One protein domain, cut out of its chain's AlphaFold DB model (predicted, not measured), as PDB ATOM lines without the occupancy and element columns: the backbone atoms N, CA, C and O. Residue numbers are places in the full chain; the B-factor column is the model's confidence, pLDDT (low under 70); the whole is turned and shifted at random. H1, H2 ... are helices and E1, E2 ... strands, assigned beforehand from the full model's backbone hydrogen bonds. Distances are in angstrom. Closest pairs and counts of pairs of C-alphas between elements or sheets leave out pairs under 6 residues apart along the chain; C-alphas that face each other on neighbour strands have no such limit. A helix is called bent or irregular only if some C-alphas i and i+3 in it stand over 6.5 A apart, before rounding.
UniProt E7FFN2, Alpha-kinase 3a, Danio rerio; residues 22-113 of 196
ATOM      1  N   VAL A  22     -84.713 -27.090 118.979       95.16
ATOM      2  CA  VAL A  22     -83.558 -27.571 119.737       95.16
ATOM      3  C   VAL A  22     -82.736 -26.392 120.240       95.16
ATOM      4  O   VAL A  22     -82.549 -25.385 119.562       95.16
ATOM      5  N   LYS A  23     -82.206 -26.540 121.454       94.68
ATOM      6  CA  LYS A  23     -81.231 -25.621 122.036       94.68
ATOM      7  C   LYS A  23     -79.832 -26.205 121.874       94.68
ATOM      8  O   LYS A  23     -79.486 -27.175 122.553       94.68
ATOM      9  N   TYR A  24     -79.058 -25.642 120.953       94.91
ATOM     10  CA  TYR A  24     -77.727 -26.123 120.584       94.91
ATOM     11  C   TYR A  24     -76.655 -25.638 121.560       94.91
ATOM     12  O   TYR A  24     -75.751 -26.394 121.924       94.91
ATOM     13  N   SER A  25     -76.781 -24.389 122.020       93.24
ATOM     14  CA  SER A  25     -75.921 -23.826 123.057       93.24
ATOM     15  C   SER A  25     -76.678 -22.866 123.965       93.24
ATOM     16  O   SER A  25     -77.552 -22.136 123.499       93.24
ATOM     17  N   LEU A  26     -76.370 -22.915 125.262       93.22
ATOM     18  CA  LEU A  26     -77.009 -22.136 126.319       93.22
ATOM     19  C   LEU A  26     -76.029 -21.845 127.450       93.22
ATOM     20  O   LEU A  26     -75.022 -22.531 127.614       93.22
ATOM     21  N   MET A  27     -76.409 -20.906 128.308       90.16
ATOM     22  CA  MET A  27     -75.819 -20.748 129.630       90.16
ATOM     23  C   MET A  27     -76.627 -21.533 130.663       90.16
ATOM     24  O   MET A  27     -77.856 -21.458 130.675       90.16
ATOM     25  N   ASP A  28     -75.949 -22.280 131.533       88.54
ATOM     26  CA  ASP A  28     -76.592 -22.874 132.703       88.54
ATOM     27  C   ASP A  28     -76.824 -21.840 133.815       88.54
ATOM     28  O   ASP A  28     -76.348 -20.704 133.760       88.54
ATOM     29  N   ASN A  29     -77.537 -22.247 134.866       85.72
ATOM     30  CA  ASN A  29     -77.814 -21.384 136.018       85.72
ATOM     31  C   ASN A  29     -76.541 -20.952 136.775       85.72
ATOM     32  O   ASN A  29     -76.586 -19.990 137.536       85.72
ATOM     33  N   ALA A  30     -75.414 -21.646 136.578       85.68
ATOM     34  CA  ALA A  30     -74.113 -21.290 137.141       85.68
ATOM     35  C   ALA A  30     -73.305 -20.349 136.222       85.68
ATOM     36  O   ALA A  30     -72.171 -19.996 136.548       85.68
ATOM     37  N   GLY A  31     -73.866 -19.934 135.080       83.80
ATOM     38  CA  GLY A  31     -73.216 -19.069 134.098       83.80
ATOM     39  C   GLY A  31     -72.216 -19.789 133.194       83.80
ATOM     40  O   GLY A  31     -71.435 -19.127 132.511       83.80
ATOM     41  N   ARG A  32     -72.224 -21.126 133.177       87.56
ATOM     42  CA  ARG A  32     -71.343 -21.936 132.338       87.56
ATOM     43  C   ARG A  32     -71.946 -22.134 130.959       87.56
ATOM     44  O   ARG A  32     -73.128 -22.449 130.834       87.56
ATOM     45  N   LEU A  33     -71.113 -22.021 129.928       90.82
ATOM     46  CA  LEU A  33     -71.511 -22.372 128.568       90.82
ATOM     47  C   LEU A  33     -71.701 -23.889 128.443       90.82
ATOM     48  O   LEU A  33     -70.776 -24.661 128.692       90.82
ATOM     49  N   ILE A  34     -72.892 -24.301 128.025       91.48
ATOM     50  CA  ILE A  34     -73.210 -25.664 127.613       91.48
ATOM     51  C   ILE A  34     -73.402 -25.633 126.100       91.48
ATOM     52  O   ILE A  34     -74.285 -24.944 125.589       91.48
ATOM     53  N   ALA A  35     -72.577 -26.381 125.376       88.82
ATOM     54  CA  ALA A  35     -72.722 -26.594 123.943       88.82
ATOM     55  C   ALA A  35     -72.737 -28.096 123.672       88.82
ATOM     56  O   ALA A  35     -71.899 -28.838 124.186       88.82
ATOM     57  N   LYS A  36     -73.706 -28.546 122.878       85.90
ATOM     58  CA  LYS A  36     -73.742 -29.922 122.382       85.90
ATOM     59  C   LYS A  36     -72.938 -30.005 121.085       85.90
ATOM     60  O   LYS A  36     -72.810 -29.010 120.374       85.90
ATOM     61  N   THR A  37     -72.383 -31.175 120.782       88.75
ATOM     62  CA  THR A  37     -71.574 -31.413 119.569       88.75
ATOM     63  C   THR A  37     -71.852 -32.783 118.943       88.75
ATOM     64  O   THR A  37     -71.001 -33.315 118.232       88.75
ATOM     65  N   ALA A  38     -73.004 -33.392 119.237       91.47
ATOM     66  CA  ALA A  38     -73.331 -34.743 118.793       91.47
ATOM     67  C   ALA A  38     -73.877 -34.752 117.359       91.47
ATOM     68  O   ALA A  38     -73.475 -35.589 116.555       91.47
ATOM     69  N   SER A  39     -74.757 -33.807 117.021       94.38
ATOM     70  CA  SER A  39     -75.323 -33.688 115.675       94.38
ATOM     71  C   SER A  39     -74.497 -32.787 114.754       94.38
ATOM     72  O   SER A  39     -73.692 -31.963 115.193       94.38
ATOM     73  N   GLU A  40     -74.728 -32.906 113.445       95.92
ATOM     74  CA  GLU A  40     -74.091 -32.052 112.440       95.92
ATOM     75  C   GLU A  40     -74.377 -30.560 112.684       95.92
ATOM     76  O   GLU A  40     -73.476 -29.723 112.636       95.92
ATOM     77  N   VAL A  41     -75.632 -30.230 112.996       95.58
ATOM     78  CA  VAL A  41     -76.067 -28.858 113.285       95.58
ATOM     79  C   VAL A  41     -75.397 -28.325 114.550       95.58
ATOM     80  O   VAL A  41     -74.928 -27.189 114.569       95.58
ATOM     81  N   GLU A  42     -75.295 -29.151 115.589       94.99
ATOM     82  CA  GLU A  42     -74.599 -28.815 116.832       94.99
ATOM     83  C   GLU A  42     -73.111 -28.518 116.592       94.99
ATOM     84  O   GLU A  42     -72.585 -27.517 117.085       94.99
ATOM     85  N   GLN A  43     -72.435 -29.321 115.764       95.96
ATOM     86  CA  GLN A  43     -71.048 -29.061 115.366       95.96
ATOM     87  C   GLN A  43     -70.912 -27.761 114.568       95.96
ATOM     88  O   GLN A  43     -69.979 -26.990 114.810       95.96
ATOM     89  N   LYS A  44     -71.848 -27.466 113.657       96.73
ATOM     90  CA  LYS A  44     -71.887 -26.187 112.930       96.73
ATOM     91  C   LYS A  44     -72.116 -25.003 113.873       96.73
ATOM     92  O   LYS A  44     -71.421 -24.002 113.742       96.73
ATOM     93  N   CYS A  45     -72.992 -25.131 114.871       96.42
ATOM     94  CA  CYS A  45     -73.210 -24.110 115.902       96.42
ATOM     95  C   CYS A  45     -71.944 -23.853 116.735       96.42
ATOM     96  O   CYS A  45     -71.531 -22.706 116.899       96.42
ATOM     97  N   CYS A  46     -71.278 -24.913 117.199       95.81
ATOM     98  CA  CYS A  46     -70.009 -24.812 117.928       95.81
ATOM     99  C   CYS A  46     -68.897 -24.184 117.060       95.81
ATOM    100  O   CYS A  46     -68.103 -23.365 117.525       95.81
ATOM    101  N   THR A  47     -68.874 -24.511 115.768       97.05
ATOM    102  CA  THR A  47     -67.953 -23.906 114.793       97.05
ATOM    103  C   THR A  47     -68.254 -22.433 114.570       97.05
ATOM    104  O   THR A  47     -67.333 -21.627 114.504       97.05
ATOM    105  N   PHE A  48     -69.529 -22.058 114.500       96.98
ATOM    106  CA  PHE A  48     -69.949 -20.669 114.370       96.98
ATOM    107  C   PHE A  48     -69.523 -19.832 115.583       96.98
ATOM    108  O   PHE A  48     -68.989 -18.740 115.401       96.98
ATOM    109  N   GLN A  49     -69.658 -20.367 116.805       96.62
ATOM    110  CA  GLN A  49     -69.131 -19.736 118.023       96.62
ATOM    111  C   GLN A  49     -67.619 -19.495 117.940       96.62
ATOM    112  O   GLN A  49     -67.139 -18.421 118.302       96.62
ATOM    113  N   HIS A  50     -66.862 -20.461 117.418       97.41
ATOM    114  CA  HIS A  50     -65.424 -20.300 117.218       97.41
ATOM    115  C   HIS A  50     -65.116 -19.265 116.130       97.41
ATOM    116  O   HIS A  50     -64.293 -18.374 116.338       97.41
ATOM    117  N   TRP A  51     -65.808 -19.334 114.994       97.98
ATOM    118  CA  TRP A  51     -65.622 -18.406 113.887       97.98
ATOM    119  C   TRP A  51     -65.870 -16.961 114.320       97.98
ATOM    120  O   TRP A  51     -64.996 -16.125 114.113       97.98
ATOM    121  N   ILE A  52     -66.993 -16.663 114.986       95.96
ATOM    122  CA  ILE A  52     -67.300 -15.294 115.427       95.96
ATOM    123  C   ILE A  52     -66.310 -14.805 116.487       95.96
ATOM    124  O   ILE A  52     -65.874 -13.653 116.437       95.96
ATOM    125  N   HIS A  53     -65.888 -15.683 117.401       95.28
ATOM    126  CA  HIS A  53     -64.868 -15.362 118.392       95.28
ATOM    127  C   HIS A  53     -63.540 -14.997 117.720       95.28
ATOM    128  O   HIS A  53     -62.957 -13.960 118.031       95.28
ATOM    129  N   GLN A  54     -63.075 -15.790 116.750       96.03
ATOM    130  CA  GLN A  54     -61.849 -15.486 116.010       96.03
ATOM    131  C   GLN A  54     -61.994 -14.223 115.152       96.03
ATOM    132  O   GLN A  54     -61.111 -13.368 115.180       96.03
ATOM    133  N   TRP A  55     -63.096 -14.092 114.413       95.71
ATOM    134  CA  TRP A  55     -63.365 -12.970 113.510       95.71
ATOM    135  C   TRP A  55     -63.401 -11.629 114.243       95.71
ATOM    136  O   TRP A  55     -62.970 -10.604 113.723       95.71
ATOM    137  N   THR A  56     -63.878 -11.641 115.486       93.29
ATOM    138  CA  THR A  56     -63.963 -10.452 116.336       93.29
ATOM    139  C   THR A  56     -62.750 -10.282 117.246       93.29
ATOM    140  O   THR A  56     -62.810  -9.490 118.183       93.29
ATOM    141  N   ASN A  57     -61.644 -10.997 117.003       93.27
ATOM    142  CA  ASN A  57     -60.428 -10.964 117.826       93.27
ATOM    143  C   ASN A  57     -60.697 -11.214 119.326       93.27
ATOM    144  O   ASN A  57     -60.086 -10.595 120.196       93.27
ATOM    145  N   GLY A  58     -61.638 -12.108 119.630       91.83
ATOM    146  CA  GLY A  58     -62.026 -12.494 120.984       91.83
ATOM    147  C   GLY A  58     -62.930 -11.496 121.710       91.83
ATOM    148  O   GLY A  58     -63.035 -11.553 122.936       91.83
ATOM    149  N   ASN A  59     -63.558 -10.561 120.991       90.93
ATOM    150  CA  ASN A  59     -64.449  -9.577 121.606       90.93
ATOM    151  C   ASN A  59     -65.885 -10.072 121.769       90.93
ATOM    152  O   ASN A  59     -66.539  -9.661 122.726       90.93
ATOM    153  N   LEU A  60     -66.373 -10.922 120.862       92.68
ATOM    154  CA  LEU A  60     -67.735 -11.450 120.893       92.68
ATOM    155  C   LEU A  60     -67.730 -12.970 121.021       92.68
ATOM    156  O   LEU A  60     -66.915 -13.661 120.412       92.68
ATOM    157  N   LEU A  61     -68.703 -13.490 121.759       94.15
ATOM    158  CA  LEU A  61     -69.025 -14.908 121.776       94.15
ATOM    159  C   LEU A  61     -70.536 -15.081 121.784       94.15
ATOM    160  O   LEU A  61     -71.227 -14.474 122.594       94.15
ATOM    161  N   VAL A  62     -71.046 -15.953 120.924       94.10
ATOM    162  CA  VAL A  62     -72.460 -16.323 120.953       94.10
ATOM    163  C   VAL A  62     -72.689 -17.347 122.065       94.10
ATOM    164  O   VAL A  62     -72.151 -18.451 122.014       94.10
ATOM    165  N   THR A  63     -73.490 -16.990 123.065       93.09
ATOM    166  CA  THR A  63     -73.758 -17.805 124.262       93.09
ATOM    167  C   THR A  63     -75.056 -18.600 124.172       93.09
ATOM    168  O   THR A  63     -75.199 -19.610 124.862       93.09
ATOM    169  N   ARG A  64     -75.981 -18.175 123.304       93.64
ATOM    170  CA  ARG A  64     -77.242 -18.870 123.045       93.64
ATOM    171  C   ARG A  64     -77.457 -19.081 121.554       93.64
ATOM    172  O   ARG A  64     -77.387 -18.134 120.777       93.64
ATOM    173  N   LEU A  65     -77.717 -20.331 121.183       95.01
ATOM    174  CA  LEU A  65     -78.085 -20.758 119.834       95.01
ATOM    175  C   LEU A  65     -79.220 -21.766 119.955       95.01
ATOM    176  O   LEU A  65     -79.037 -22.852 120.508       95.01
ATOM    177  N   GLU A  66     -80.385 -21.410 119.432       95.13
ATOM    178  CA  GLU A  66     -81.574 -22.253 119.437       95.13
ATOM    179  C   GLU A  66     -82.287 -22.149 118.091       95.13
ATOM    180  O   GLU A  66     -82.100 -21.174 117.367       95.13
ATOM    181  N   GLY A  67     -83.099 -23.137 117.738       96.21
ATOM    182  CA  GLY A  67     -83.884 -23.078 116.513       96.21
ATOM    183  C   GLY A  67     -84.267 -24.449 115.987       96.21
ATOM    184  O   GLY A  67     -84.364 -25.406 116.750       96.21
ATOM    185  N   VAL A  68     -84.499 -24.530 114.680       96.28
ATOM    186  CA  VAL A  68     -84.899 -25.759 113.987       96.28
ATOM    187  C   VAL A  68     -83.952 -25.995 112.819       96.28
ATOM    188  O   VAL A  68     -83.833 -25.154 111.924       96.28
ATOM    189  N   ASP A  69     -83.290 -27.150 112.823       94.14
ATOM    190  CA  ASP A  69     -82.248 -27.510 111.862       94.14
ATOM    191  C   ASP A  69     -81.203 -26.390 111.715       94.14
ATOM    192  O   ASP A  69     -80.535 -26.002 112.667       94.14
ATOM    193  N   THR A  70     -81.047 -25.832 110.519       93.17
ATOM    194  CA  THR A  70     -80.080 -24.765 110.233       93.17
ATOM    195  C   THR A  70     -80.643 -23.357 110.448       93.17
ATOM    196  O   THR A  70     -79.919 -22.378 110.264       93.17
ATOM    197  N   LYS A  71     -81.916 -23.226 110.842       95.80
ATOM    198  CA  LYS A  71     -82.554 -21.938 111.130       95.80
ATOM    199  C   LYS A  71     -82.408 -21.622 112.610       95.80
ATOM    200  O   LYS A  71     -83.034 -22.266 113.446       95.80
ATOM    201  N   ILE A  72     -81.599 -20.614 112.912       95.07
ATOM    202  CA  ILE A  72     -81.314 -20.175 114.278       95.07
ATOM    203  C   ILE A  72     -82.143 -18.934 114.620       95.07
ATOM    204  O   ILE A  72     -82.257 -18.014 113.814       95.07
ATOM    205  N   THR A  73     -82.673 -18.902 115.837       94.47
ATOM    206  CA  THR A  73     -83.321 -17.751 116.475       94.47
ATOM    207  C   THR A  73     -82.764 -17.550 117.896       94.47
ATOM    208  O   THR A  73     -81.884 -18.285 118.347       94.47
ATOM    209  N   SER A  74     -83.254 -16.525 118.603       90.02
ATOM    210  CA  SER A  74     -82.997 -16.273 120.026       90.02
ATOM    211  C   SER A  74     -81.506 -16.237 120.381       90.02
ATOM    212  O   SER A  74     -81.071 -16.818 121.374       90.02
ATOM    213  N   ILE A  75     -80.713 -15.562 119.544       92.14
ATOM    214  CA  ILE A  75     -79.261 -15.466 119.704       92.14
ATOM    215  C   ILE A  75     -78.926 -14.503 120.846       92.14
ATOM    216  O   ILE A  75     -79.351 -13.350 120.839       92.14
ATOM    217  N   GLU A  76     -78.100 -14.957 121.786       91.46
ATOM    218  CA  GLU A  76     -77.502 -14.109 122.824       91.46
ATOM    219  C   GLU A  76     -75.988 -14.047 122.624       91.46
ATOM    220  O   GLU A  76     -75.356 -15.034 122.237       91.46
ATOM    221  N   ILE A  77     -75.406 -12.870 122.858       91.44
ATOM    222  CA  ILE A  77     -73.989 -12.593 122.616       91.44
ATOM    223  C   ILE A  77     -73.379 -12.006 123.886       91.44
ATOM    224  O   ILE A  77     -73.850 -10.990 124.388       91.44
ATOM    225  N   ALA A  78     -72.303 -12.616 124.373       90.65
ATOM    226  CA  ALA A  78     -71.443 -12.041 125.395       90.65
ATOM    227  C   ALA A  78     -70.361 -11.170 124.753       90.65
ATOM    228  O   ALA A  78     -69.800 -11.514 123.706       90.65
ATOM    229  N   THR A  79     -70.049 -10.053 125.410       89.88
ATOM    230  CA  THR A  79     -69.027  -9.104 124.963       89.88
ATOM    231  C   THR A  79     -67.882  -9.051 125.970       89.88
ATOM    232  O   THR A  79     -68.100  -9.069 127.179       89.88
ATOM    233  N   LYS A  80     -66.634  -9.003 125.493       86.15
ATOM    234  CA  LYS A  80     -65.462  -8.819 126.365       86.15
ATOM    235  C   LYS A  80     -65.313  -7.367 126.818       86.15
ATOM    236  O   LYS A  80     -64.848  -7.100 127.926       86.15
ATOM    237  N   SER A  81     -65.675  -6.433 125.945       80.23
ATOM    238  CA  SER A  81     -65.536  -4.994 126.135       80.23
ATOM    239  C   SER A  81     -66.883  -4.298 125.965       80.23
ATOM    240  O   SER A  81     -67.705  -4.660 125.122       80.23
ATOM    241  N   LYS A  82     -67.104  -3.258 126.772       73.81
ATOM    242  CA  LYS A  82     -68.252  -2.366 126.602       73.81
ATOM    243  C   LYS A  82     -68.057  -1.553 125.323       73.81
ATOM    244  O   LYS A  82     -66.950  -1.101 125.048       73.81
ATOM    245  N   GLY A  83     -69.133  -1.327 124.573       74.65
ATOM    246  CA  GLY A  83     -69.100  -0.488 123.367       74.65
ATOM    247  C   GLY A  83     -69.952  -1.007 122.214       74.65
ATOM    248  O   GLY A  83     -70.301  -0.239 121.321       74.65
ATOM    249  N   TYR A  84     -70.357  -2.276 122.253       72.23
ATOM    250  CA  TYR A  84     -71.261  -2.838 121.255       72.23
ATOM    251  C   TYR A  84     -72.695  -2.355 121.490       72.23
ATOM    252  O   TYR A  84     -73.428  -2.876 122.330       72.23
ATOM    253  N   GLN A  85     -73.099  -1.321 120.752       69.16
ATOM    254  CA  GLN A  85     -74.470  -0.823 120.787       69.16
ATOM    255  C   GLN A  85     -75.423  -1.863 120.184       69.16
ATOM    256  O   GLN A  85     -75.187  -2.382 119.098       69.16
ATOM    257  N   GLY A  86     -76.515  -2.159 120.892       68.98
ATOM    258  CA  GLY A  86     -77.559  -3.071 120.417       68.98
ATOM    259  C   GLY A  86     -77.352  -4.546 120.761       68.98
ATOM    260  O   GLY A  86     -78.274  -5.328 120.549       68.98
ATOM    261  N   LEU A  87     -76.211  -4.925 121.346       72.31
ATOM    262  CA  LEU A  87     -76.012  -6.268 121.888       72.31
ATOM    263  C   LEU A  87     -76.404  -6.291 123.364       72.31
ATOM    264  O   LEU A  87     -76.031  -5.413 124.144       72.31
ATOM    265  N   THR A  88     -77.194  -7.287 123.751       64.58
ATOM    266  CA  THR A  88     -77.522  -7.522 125.156       64.58
ATOM    267  C   THR A  88     -76.297  -8.104 125.843       64.58
ATOM    268  O   THR A  88     -75.937  -9.238 125.550       64.58
ATOM    269  N   ASP A  89     -75.678  -7.358 126.758       64.23
ATOM    270  CA  ASP A  89     -74.547  -7.835 127.566       64.23
ATOM    271  C   ASP A  89     -75.036  -8.860 128.607       64.23
ATOM    272  O   ASP A  89     -75.274  -8.562 129.779       64.23
ATOM    273  N   LYS A  90     -75.322 -10.072 128.129       65.50
ATOM    274  CA  LYS A  90     -75.795 -11.209 128.918       65.50
ATOM    275  C   LYS A  90     -74.647 -12.203 129.041       65.50
ATOM    276  O   LYS A  90     -74.477 -13.095 128.218       65.50
ATOM    277  N   GLY A  91     -73.850 -12.024 130.089       63.98
ATOM    278  CA  GLY A  91     -72.789 -12.954 130.461       63.98
ATOM    279  C   GLY A  91     -71.547 -12.237 130.959       63.98
ATOM    280  O   GLY A  91     -71.138 -11.218 130.419       63.98
ATOM    281  N   SER A  92     -70.928 -12.767 132.013       74.26
ATOM    282  CA  SER A  92     -69.635 -12.249 132.456       74.26
ATOM    283  C   SER A  92     -68.566 -12.553 131.402       74.26
ATOM    284  O   SER A  92     -68.617 -13.644 130.832       74.26
ATOM    285  N   PRO A  93     -67.538 -11.708 131.218       79.69
ATOM    286  CA  PRO A  93     -66.432 -11.989 130.297       79.69
ATOM    287  C   PRO A  93     -65.736 -13.338 130.564       79.69
ATOM    288  O   PRO A  93     -65.161 -13.918 129.648       79.69
ATOM    289  N   LYS A  94     -65.885 -13.906 131.773       87.08
ATOM    290  CA  LYS A  94     -65.422 -15.260 132.123       87.08
ATOM    291  C   LYS A  94     -65.983 -16.361 131.215       87.08
ATOM    292  O   LYS A  94     -65.347 -17.399 131.074       87.08
ATOM    293  N   ILE A  95     -67.156 -16.165 130.601       90.47
ATOM    294  CA  ILE A  95     -67.729 -17.158 129.681       90.47
ATOM    295  C   ILE A  95     -66.885 -17.316 128.414       90.47
ATOM    296  O   ILE A  95     -66.793 -18.412 127.867       90.47
ATOM    297  N   ILE A  96     -66.232 -16.236 127.979       91.37
ATOM    298  CA  ILE A  96     -65.335 -16.252 126.825       91.37
ATOM    299  C   ILE A  96     -64.090 -17.075 127.166       91.37
ATOM    300  O   ILE A  96     -63.717 -17.967 126.406       91.37
ATOM    301  N   ASP A  97     -63.510 -16.860 128.349       90.43
ATOM    302  CA  ASP A  97     -62.370 -17.648 128.828       90.43
ATOM    303  C   ASP A  97     -62.737 -19.133 128.979       90.43
ATOM    304  O   ASP A  97     -61.980 -20.019 128.577       90.43
ATOM    305  N   GLN A  98     -63.936 -19.423 129.496       91.70
ATOM    306  CA  GLN A  98     -64.454 -20.785 129.579       91.70
ATOM    307  C   GLN A  98     -64.598 -21.423 128.193       91.70
ATOM    308  O   GLN A  98     -64.211 -22.579 128.014       91.70
ATOM    309  N   PHE A  99     -65.140 -20.696 127.215       93.63
ATOM    310  CA  PHE A  99     -65.270 -21.185 125.847       93.63
ATOM    311  C   PHE A  99     -63.906 -21.537 125.250       93.63
ATOM    312  O   PHE A  99     -63.740 -22.642 124.743       93.63
ATOM    313  N   ILE A 100     -62.903 -20.667 125.397       93.09
ATOM    314  CA  ILE A 100     -61.518 -20.943 124.974       93.09
ATOM    315  C   ILE A 100     -60.986 -22.218 125.655       93.09
ATOM    316  O   ILE A 100     -60.368 -23.069 125.012       93.09
ATOM    317  N   ALA A 101     -61.265 -22.391 126.950       91.28
ATOM    318  CA  ALA A 101     -60.823 -23.543 127.730       91.28
ATOM    319  C   ALA A 101     -61.578 -24.850 127.419       91.28
ATOM    320  O   ALA A 101     -61.054 -25.926 127.708       91.28
ATOM    321  N   GLN A 102     -62.777 -24.810 126.841       91.23
ATOM    322  CA  GLN A 102     -63.617 -26.001 126.623       91.23
ATOM    323  C   GLN A 102     -63.788 -26.371 125.151       91.23
ATOM    324  O   GLN A 102     -63.974 -27.549 124.847       91.23
ATOM    325  N   HIS A 103     -63.691 -25.402 124.242       93.78
ATOM    326  CA  HIS A 103     -63.865 -25.631 122.817       93.78
ATOM    327  C   HIS A 103     -62.844 -26.648 122.297       93.78
ATOM    328  O   HIS A 103     -61.640 -26.563 122.562       93.78
ATOM    329  N   GLN A 104     -63.344 -27.603 121.520       93.15
ATOM    330  CA  GLN A 104     -62.542 -28.538 120.747       93.15
ATOM    331  C   GLN A 104     -62.881 -28.315 119.281       93.15
ATOM    332  O   GLN A 104     -64.049 -28.380 118.891       93.15
ATOM    333  N   CYS A 105     -61.860 -28.017 118.477       95.14
ATOM    334  CA  CYS A 105     -62.049 -27.866 117.044       95.14
ATOM    335  C   CYS A 105     -62.601 -29.169 116.460       95.14
ATOM    336  O   CYS A 105     -62.105 -30.251 116.761       95.14
ATOM    337  N   ASN A 106     -63.625 -29.043 115.623       95.56
ATOM    338  CA  ASN A 106     -64.224 -30.155 114.898       95.56
ATOM    339  C   ASN A 106     -63.902 -30.045 113.396       95.56
ATOM    340  O   ASN A 106     -63.186 -29.137 112.963       95.56
ATOM    341  N   TYR A 107     -64.453 -30.964 112.603       97.13
ATOM    342  CA  TYR A 107     -64.282 -31.014 111.149       97.13
ATOM    343  C   TYR A 107     -64.552 -29.665 110.453       97.13
ATOM    344  O   TYR A 107     -63.744 -29.211 109.643       97.13
ATOM    345  N   TYR A 108     -65.629 -28.968 110.822       97.93
ATOM    346  CA  TYR A 108     -66.007 -27.686 110.222       97.93
ATOM    347  C   TYR A 108     -65.081 -26.536 110.637       97.93
ATOM    348  O   TYR A 108     -64.823 -25.649 109.825       97.93
ATOM    349  N   CYS A 109     -64.524 -26.559 111.856       97.78
ATOM    350  CA  CYS A 109     -63.478 -25.606 112.245       97.78
ATOM    351  C   CYS A 109     -62.267 -25.704 111.301       97.78
ATOM    352  O   CYS A 109     -61.713 -24.677 110.909       97.78
ATOM    353  N   GLY A 110     -61.894 -26.930 110.913       97.35
ATOM    354  CA  GLY A 110     -60.831 -27.192 109.942       97.35
ATOM    355  C   GLY A 110     -61.172 -26.691 108.537       97.35
ATOM    356  O   GLY A 110     -60.352 -26.013 107.926       97.35
ATOM    357  N   LEU A 111     -62.398 -26.944 108.056       97.92
ATOM    358  CA  LEU A 111     -62.862 -26.443 106.753       97.92
ATOM    359  C   LEU A 111     -62.820 -24.912 106.647       97.92
ATOM    360  O   LEU A 111     -62.531 -24.379 105.580       97.92
ATOM    361  N   LEU A 112     -63.093 -24.207 107.746       97.61
ATOM    362  CA  LEU A 112     -63.033 -22.744 107.807       97.61
ATOM    363  C   LEU A 112     -61.622 -22.191 108.075       97.61
ATOM    364  O   LEU A 112     -61.461 -20.976 108.180       97.61
ATOM    365  N   GLY A 113     -60.607 -23.049 108.229       96.94
ATOM    366  CA  GLY A 113     -59.241 -22.623 108.542       96.94
ATOM    367  C   GLY A 113     -59.124 -21.883 109.881       96.94
ATOM    368  O   GLY A 113     -58.305 -20.971 110.017       96.94
TER     369      GLY A 113
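This is residues 22 to 113 of the 196 residues of the protein "Alpha-kinase 3a" of Danio rerio (UniProt E7FFN2). A small twisted antiparallel sheet with two long, bent strands, E3 and E4, has the long helix H1 packed along one face. The shorter H2 packs over E3 near the end where E3 begins, and little H3 packs on the side of H1 away from the sheet. The 92 printed residues hold E1, E2, H1, E3, E4, H2 and H3 in that order, class mixed; the sheet's order is E2, E1, E3, E4. The whole is compact, radius of gyration of the C-alphas 12.4 A, spanning 33 by 27 by 24 A.

E1 is residues 22 to 27, from C-alpha 22 at (-83.558, -27.571, 119.737), and E2 is 33 to 35. H1, residues 40 to 55, measures 21.9 A. E3, residues 60 to 68, measures 23.4 A and bends by 54 degrees at 63; E4, residues 71 to 79, measures 23.2 A and bends by 64 degrees at 74. H2 is 94 to 102, and H3 is 107 to 111, ending at C-alpha 111 (-62.862, -26.443, 106.753).

Hairpin E1 and E2 has N 34 and O 26 at 2.8 A; E1 and E3 are antiparallel, N 22 and O 67 at 2.8 A; hairpin E3 and E4 has N 63 and O 76 at 2.8 A, each within hydrogen-bond range. H1 is on the sheet, two layers, at a height of 9.0 A, along the strands; its closest C-alphas to E3 are His 53 and Leu 61, 5.4 A. E2, H1, E3 form a split strand-helix-strand unit, E1 between its strands, with a left-handed crossover. H2 is on the sheet, over E3; its C-alpha Ile 96 is 6.4 A from that of Leu 61. H3 touches H1, closest C-alphas Thr 47 and Cys 109, 5.4 A. In H1, H2 and H3 every O i to N i+4 pair is within hydrogen-bond range.

The C-alphas of Ala 38 and Gly 83, the farthest apart, are 34.8 A apart. The printed part has no cut. The link E4 to H2 is long, 14 residues; pLDDT is under 70 at residues 85 to 86 and 88 to 91.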